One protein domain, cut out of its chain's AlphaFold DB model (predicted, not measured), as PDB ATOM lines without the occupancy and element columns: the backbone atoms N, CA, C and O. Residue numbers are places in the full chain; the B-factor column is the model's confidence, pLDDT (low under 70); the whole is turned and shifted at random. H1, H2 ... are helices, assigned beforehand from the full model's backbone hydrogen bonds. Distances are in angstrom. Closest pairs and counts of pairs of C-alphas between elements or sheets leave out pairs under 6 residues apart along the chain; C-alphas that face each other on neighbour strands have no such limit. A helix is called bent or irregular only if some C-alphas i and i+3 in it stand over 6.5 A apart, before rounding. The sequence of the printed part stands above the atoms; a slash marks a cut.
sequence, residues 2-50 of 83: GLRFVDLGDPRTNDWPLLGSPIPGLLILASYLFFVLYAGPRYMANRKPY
ATOM      1  N   GLY A   2     -15.530 -71.357 -27.931       56.97
ATOM      2  CA  GLY A   2     -15.177 -70.213 -28.770       56.97
ATOM      3  C   GLY A   2     -15.729 -68.933 -28.152       56.97
ATOM      4  O   GLY A   2     -16.809 -68.926 -27.551       56.97
ATOM      5  N   LEU A   3     -14.945 -67.859 -28.195       63.78
ATOM      6  CA  LEU A   3     -15.462 -66.538 -27.868       63.78
ATOM      7  C   LEU A   3     -16.539 -66.234 -28.913       63.78
ATOM      8  O   LEU A   3     -16.214 -66.132 -30.092       63.78
ATOM      9  N   ARG A   4     -17.799 -66.052 -28.485       63.78
ATOM     10  CA  ARG A   4     -18.956 -65.787 -29.374       63.78
ATOM     11  C   ARG A   4     -18.694 -64.683 -30.410       63.78
ATOM     12  O   ARG A   4     -19.343 -64.665 -31.442       63.78
ATOM     13  N   PHE A   5     -17.759 -63.774 -30.144       69.12
ATOM     14  CA  PHE A   5     -17.314 -62.735 -31.073       69.12
ATOM     15  C   PHE A   5     -16.669 -63.276 -32.356       69.12
ATOM     16  O   PHE A   5     -16.947 -62.752 -33.424       69.12
ATOM     17  N   VAL A   6     -15.845 -64.320 -32.255       72.56
ATOM     18  CA  VAL A   6     -15.170 -64.942 -33.407       72.56
ATOM     19  C   VAL A   6     -16.132 -65.871 -34.147       72.56
ATOM     20  O   VAL A   6     -16.144 -65.900 -35.373       72.56
ATOM     21  N   ASP A   7     -16.987 -66.577 -33.399       74.69
ATOM     22  CA  ASP A   7     -17.966 -67.520 -33.958       74.69
ATOM     23  C   ASP A   7     -19.118 -66.816 -34.706       74.69
ATOM     24  O   ASP A   7     -19.743 -67.411 -35.580       74.69
ATOM     25  N   LEU A   8     -19.417 -65.557 -34.357       79.69
ATOM     26  CA  LEU A   8     -20.415 -64.710 -35.029       79.69
ATOM     27  C   LEU A   8     -19.799 -63.761 -36.076       79.69
ATOM     28  O   LEU A   8     -20.545 -63.083 -36.783       79.69
ATOM     29  N   GLY A   9     -18.467 -63.667 -36.145       78.12
ATOM     30  CA  GLY A   9     -17.742 -62.819 -37.094       78.12
ATOM     31  C   GLY A   9     -17.656 -63.437 -38.490       78.12
ATOM     32  O   GLY A   9     -17.804 -64.647 -38.653       78.12
ATOM     33  N   ASP A  10     -17.404 -62.612 -39.514       82.56
ATOM     34  CA  ASP A  10     -17.103 -63.130 -40.854       82.56
ATOM     35  C   ASP A  10     -15.764 -63.896 -40.799       82.56
ATOM     36  O   ASP A  10     -14.724 -63.289 -40.520       82.56
ATOM     37  N   PRO A  11     -15.739 -65.212 -41.084       83.12
ATOM     38  CA  PRO A  11     -14.523 -66.015 -40.995       83.12
ATOM     39  C   PRO A  11     -13.389 -65.509 -41.895       83.12
ATOM     40  O   PRO A  11     -12.228 -65.799 -41.623       83.12
ATOM     41  N   ARG A  12     -13.689 -64.720 -42.936       85.38
ATOM     42  CA  ARG A  12     -12.687 -64.129 -43.839       85.38
ATOM     43  C   ARG A  12     -11.849 -63.028 -43.187       85.38
ATOM     44  O   ARG A  12     -10.791 -62.690 -43.715       85.38
ATOM     45  N   THR A  13     -12.329 -62.440 -42.093       84.00
ATOM     46  CA  THR A  13     -11.696 -61.294 -41.422       84.00
ATOM     47  C   THR A  13     -11.221 -61.622 -40.007       84.00
ATOM     48  O   THR A  13     -10.588 -60.787 -39.369       84.00
ATOM     49  N   ASN A  14     -11.452 -62.846 -39.525       80.31
ATOM     50  CA  ASN A  14     -11.091 -63.265 -38.167       80.31
ATOM     51  C   ASN A  14      -9.578 -63.228 -37.883       80.31
ATOM     52  O   ASN A  14      -9.180 -62.961 -36.750       80.31
ATOM     53  N   ASP A  15      -8.739 -63.432 -38.903       83.94
ATOM     54  CA  ASP A  15      -7.274 -63.378 -38.770       83.94
ATOM     55  C   ASP A  15      -6.711 -61.951 -38.864       83.94
ATOM     56  O   ASP A  15      -5.502 -61.734 -38.743       83.94
ATOM     57  N   TRP A  16      -7.563 -60.952 -39.102       86.06
ATOM     58  CA  TRP A  16      -7.111 -59.574 -39.211       86.06
ATOM     59  C   TRP A  16      -6.703 -59.022 -37.840       86.06
ATOM     60  O   TRP A  16      -7.324 -59.323 -36.810       86.06
ATOM     61  N   PRO A  17      -5.673 -58.159 -37.806       83.94
ATOM     62  CA  PRO A  17      -5.263 -57.518 -36.569       83.94
ATOM     63  C   PRO A  17      -6.441 -56.742 -35.967       83.94
ATOM     64  O   PRO A  17      -7.183 -56.072 -36.679       83.94
ATOM     65  N   LEU A  18      -6.585 -56.818 -34.639       83.88
ATOM     66  CA  LEU A  18      -7.651 -56.190 -33.836       83.88
ATOM     67  C   LEU A  18      -9.048 -56.833 -33.927       83.88
ATOM     68  O   LEU A  18      -9.911 -56.432 -33.149       83.88
ATOM     69  N   LEU A  19      -9.277 -57.831 -34.791       82.88
ATOM     70  CA  LEU A  19     -10.600 -58.456 -34.972       82.88
ATOM     71  C   LEU A  19     -10.784 -59.801 -34.253       82.88
ATOM     72  O   LEU A  19     -11.915 -60.182 -33.968       82.88
ATOM     73  N   GLY A  20      -9.704 -60.479 -33.852       79.12
ATOM     74  CA  GLY A  20      -9.792 -61.761 -33.132       79.12
ATOM     75  C   GLY A  20     -10.380 -61.683 -31.710       79.12
ATOM     76  O   GLY A  20     -10.677 -62.705 -31.095       79.12
ATOM     77  N   SER A  21     -10.534 -60.483 -31.144       82.75
ATOM     78  CA  SER A  21     -11.158 -60.253 -29.835       82.75
ATOM     79  C   SER A  21     -11.595 -58.789 -29.719       82.75
ATOM     80  O   SER A  21     -10.938 -57.925 -30.292       82.75
ATOM     81  N   PRO A  22     -12.643 -58.455 -28.942       83.75
ATOM     82  CA  PRO A  22     -12.989 -57.060 -28.654       83.75
ATOM     83  C   PRO A  22     -11.975 -56.367 -27.723       83.75
ATOM     84  O   PRO A  22     -11.957 -55.140 -27.623       83.75
ATOM     85  N   ILE A  23     -11.128 -57.135 -27.024       88.88
ATOM     86  CA  ILE A  23     -10.222 -56.619 -25.988       88.88
ATOM     87  C   ILE A  23      -9.194 -55.617 -26.550       88.88
ATOM     88  O   ILE A  23      -9.087 -54.532 -25.979       88.88
ATOM     89  N   PRO A  24      -8.463 -55.894 -27.651       89.62
ATOM     90  CA  PRO A  24      -7.504 -54.943 -28.214       89.62
ATOM     91  C   PRO A  24      -8.130 -53.593 -28.582       89.62
ATOM     92  O   PRO A  24      -7.566 -52.551 -28.252       89.62
ATOM     93  N   GLY A  25      -9.318 -53.593 -29.195       91.00
ATOM     94  CA  GLY A  25     -10.036 -52.360 -29.536       91.00
ATOM     95  C   GLY A  25     -10.437 -51.552 -28.297       91.00
ATOM     96  O   GLY A  25     -10.208 -50.343 -28.243       91.00
ATOM     97  N   LEU A  26     -10.964 -52.225 -27.267       92.81
ATOM     98  CA  LEU A  26     -11.324 -51.588 -25.996       92.81
ATOM     99  C   LEU A  26     -10.106 -51.008 -25.269       92.81
ATOM    100  O   LEU A  26     -10.192 -49.909 -24.725       92.81
ATOM    101  N   LEU A  27      -8.971 -51.709 -25.281       95.06
ATOM    102  CA  LEU A  27      -7.728 -51.222 -24.682       95.06
ATOM    103  C   LEU A  27      -7.204 -49.973 -25.394       95.06
ATOM    104  O   LEU A  27      -6.845 -49.004 -24.724       95.06
ATOM    105  N   ILE A  28      -7.206 -49.960 -26.731       96.31
ATOM    106  CA  ILE A  28      -6.810 -48.780 -27.510       96.31
ATOM    107  C   ILE A  28      -7.715 -47.600 -27.155       96.31
ATOM    108  O   ILE A  28      -7.209 -46.538 -26.794       96.31
ATOM    109  N   LEU A  29      -9.037 -47.790 -27.165       96.00
ATOM    110  CA  LEU A  29      -9.990 -46.733 -26.828       96.00
ATOM    111  C   LEU A  29      -9.800 -46.210 -25.397       96.00
ATOM    112  O   LEU A  29      -9.726 -45.001 -25.185       96.00
ATOM    113  N   ALA A  30      -9.683 -47.109 -24.417       97.31
ATOM    114  CA  ALA A  30      -9.464 -46.739 -23.023       97.31
ATOM    115  C   ALA A  30      -8.148 -45.967 -22.844       97.31
ATOM    116  O   ALA A  30      -8.122 -44.938 -22.169       97.31
ATOM    117  N   SER A  31      -7.070 -46.420 -23.493       97.69
ATOM    118  CA  SER A  31      -5.770 -45.745 -23.451       97.69
ATOM    119  C   SER A  31      -5.811 -44.360 -24.107       97.69
ATOM    120  O   SER A  31      -5.277 -43.404 -23.545       97.69
ATOM    121  N   TYR A  32      -6.512 -44.223 -25.239       97.44
ATOM    122  CA  TYR A  32      -6.714 -42.954 -25.930       97.44
ATOM    123  C   TYR A  32      -7.472 -41.957 -25.051       97.44
ATOM    124  O   TYR A  32      -7.022 -40.828 -24.868       97.44
ATOM    125  N   LEU A  33      -8.586 -42.381 -24.445       97.94
ATOM    126  CA  LEU A  33      -9.376 -41.531 -23.552       97.94
ATOM    127  C   LEU A  33      -8.588 -41.128 -22.306       97.94
ATOM    128  O   LEU A  33      -8.586 -39.956 -21.937       97.94
ATOM    129  N   PHE A  34      -7.872 -42.068 -21.685       97.81
ATOM    130  CA  PHE A  34      -6.994 -41.766 -20.556       97.81
ATOM    131  C   PHE A  34      -5.928 -40.727 -20.931       97.81
ATOM    132  O   PHE A  34      -5.684 -39.775 -20.183       97.81
ATOM    133  N   PHE A  35      -5.320 -40.874 -22.110       97.81
ATOM    134  CA  PHE A  35      -4.320 -39.938 -22.597       97.81
ATOM    135  C   PHE A  35      -4.913 -38.551 -22.866       97.81
ATOM    136  O   PHE A  35      -4.386 -37.564 -22.363       97.81
ATOM    137  N   VAL A  36      -6.016 -38.451 -23.608       96.88
ATOM    138  CA  VAL A  36      -6.584 -37.156 -24.019       96.88
ATOM    139  C   VAL A  36      -7.252 -36.414 -22.861       96.88
ATOM    140  O   VAL A  36      -7.140 -35.193 -22.786       96.88
ATOM    141  N   LEU A  37      -7.924 -37.121 -21.949       96.81
ATOM    142  CA  LEU A  37      -8.694 -36.490 -20.873       96.81
ATOM    143  C   LEU A  37      -7.868 -36.221 -19.614       96.81
ATOM    144  O   LEU A  37      -8.139 -35.253 -18.908       96.81
ATOM    145  N   TYR A  38      -6.877 -37.065 -19.313       96.12
ATOM    146  CA  TYR A  38      -6.143 -36.985 -18.049       96.12
ATOM    147  C   TYR A  38      -4.648 -36.733 -18.244       96.12
ATOM    148  O   TYR A  38      -4.132 -35.698 -17.812       96.12
ATOM    149  N   ALA A  39      -3.934 -37.656 -18.894       96.62
ATOM    150  CA  ALA A  39      -2.471 -37.606 -18.931       96.62
ATOM    151  C   ALA A  39      -1.941 -36.419 -19.758       96.62
ATOM    152  O   ALA A  39      -1.057 -35.691 -19.308       96.62
ATOM    153  N   GLY A  40      -2.511 -36.194 -20.941       95.50
ATOM    154  CA  GLY A  40      -2.136 -35.147 -21.888       95.50
ATOM    155  C   GLY A  40      -2.319 -33.737 -21.323       95.50
ATOM    156  O   GLY A  40      -1.334 -32.999 -21.264       95.50
ATOM    157  N   PRO A  41      -3.521 -33.351 -20.848       95.62
ATOM    158  CA  PRO A  41      -3.745 -32.031 -20.259       95.62
ATOM    159  C   PRO A  41      -2.851 -31.771 -19.045       95.62
ATOM    160  O   PRO A  41      -2.266 -30.695 -18.930       95.62
ATOM    161  N   ARG A  42      -2.662 -32.772 -18.171       95.12
ATOM    162  CA  ARG A  42      -1.794 -32.646 -16.989       95.12
ATOM    163  C   ARG A  42      -0.323 -32.467 -17.367       95.12
ATOM    164  O   ARG A  42       0.378 -31.678 -16.739       95.12
ATOM    165  N   TYR A  43       0.139 -33.163 -18.401       94.00
ATOM    166  CA  TYR A  43       1.493 -33.016 -18.937       94.00
ATOM    167  C   TYR A  43       1.715 -31.659 -19.627       94.00
ATOM    168  O   TYR A  43       2.799 -31.079 -19.525       94.00
ATOM    169  N   MET A  44       0.691 -31.141 -20.311       94.75
ATOM    170  CA  MET A  44       0.740 -29.866 -21.033       94.75
ATOM    171  C   MET A  44       0.464 -28.643 -20.150       94.75
ATOM    172  O   MET A  44       0.755 -27.532 -20.581       94.75
ATOM    173  N   ALA A  45      -0.008 -28.823 -18.911       93.88
ATOM    174  CA  ALA A  45      -0.422 -27.734 -18.020       93.88
ATOM    175  C   ALA A  45       0.638 -26.631 -17.825       93.88
ATOM    176  O   ALA A  45       0.293 -25.461 -17.719       93.88
ATOM    177  N   ASN A  46       1.923 -26.994 -17.820       93.56
ATOM    178  CA  ASN A  46       3.041 -26.060 -17.632       93.56
ATOM    179  C   ASN A  46       3.915 -25.908 -18.888       93.56
ATOM    180  O   ASN A  46       5.074 -25.504 -18.795       93.56
ATOM    181  N   ARG A  47       3.408 -26.288 -20.067       93.31
ATOM    182  CA  ARG A  47       4.164 -26.279 -21.327       93.31
ATOM    183  C   ARG A  47       3.460 -25.416 -22.364       93.31
ATOM    184  O   ARG A  47       2.239 -25.354 -22.419       93.31
ATOM    185  N   LYS A  48       4.247 -24.761 -23.219       92.25
ATOM    186  CA  LYS A  48       3.699 -24.033 -24.369       92.25
ATOM    187  C   LYS A  48       3.118 -25.028 -25.386       92.25
ATOM    188  O   LYS A  48       3.683 -26.115 -25.532       92.25
ATOM    189  N   PRO A  49       2.041 -24.664 -26.105       92.12
ATOM    190  CA  PRO A  49       1.493 -25.493 -27.171       92.12
ATOM    191  C   PRO A  49       2.549 -25.818 -28.232       92.12
ATOM    192  O   PRO A  49       3.349 -24.958 -28.610       92.12
ATOM    193  N   TYR A  50       2.537 -27.053 -28.730       92.06
ATOM    194  CA  TYR A  50       3.402 -27.457 -29.833       92.06
ATOM    195  C   TYR A  50       2.921 -26.827 -31.144       92.06
ATOM    196  O   TYR A  50       1.730 -26.851 -31.452       92.06
TER     197      TYR A  50
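This is residues 2 to 50 of the 83 residues of the protein "Elongation of very long chain fatty acids protein" of Triatoma infestans (UniProt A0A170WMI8). Picture one long, slightly kinked helix, H2, with a small looped head at its first end, made of the short helix H1 and the winding residues 8 to 21, and a tail at its other end. Residues 44 to 50 stand free, and the tail turns aside there. The printed part has 49 residues with two named helices, H1 then H2, and no named strand; its class is all helix. The whole is extended, with a radius of gyration of the C-alphas of 17.0 A, and its C-alphas span 49 by 18 by 9 A.

Start with H2, residues 22 to 44, and look near residue 35, where it has a kink of 34 degrees. H2 is irregular, but only just: C-alphas 37 and 40 are 6.8 A apart. Go back to H1, residues 4 to 7, which is close to H2 but not clearly touching it; their closest C-alphas, those of Phe 5 and Pro 22, are 7.5 A apart. In H2, 17 of 19 O i to N i+4 pairs are within hydrogen-bond range; H1 is too short for such a pair, and its one O i to N i+3 pair is not within range.

Find C-alpha 22 at (-12.989, -57.060, -28.654); from there H2 runs 31.4 A to C-alpha 44 at (0.740, -29.866, -21.033). Then find C-alpha 4 at (-18.956, -65.787, -29.374), where H1 begins; it ends at C-alpha 7, 5.0 A away.

The C-alphas of Gly 2 and Lys 48, the two farthest apart, are 50.1 A from each other. The link from H1 to H2, 14 residues, is long, and the printed part has no cut. Mean pLDDT of the printed part is 87.6; look at residues 2 to 5 for the values under 70.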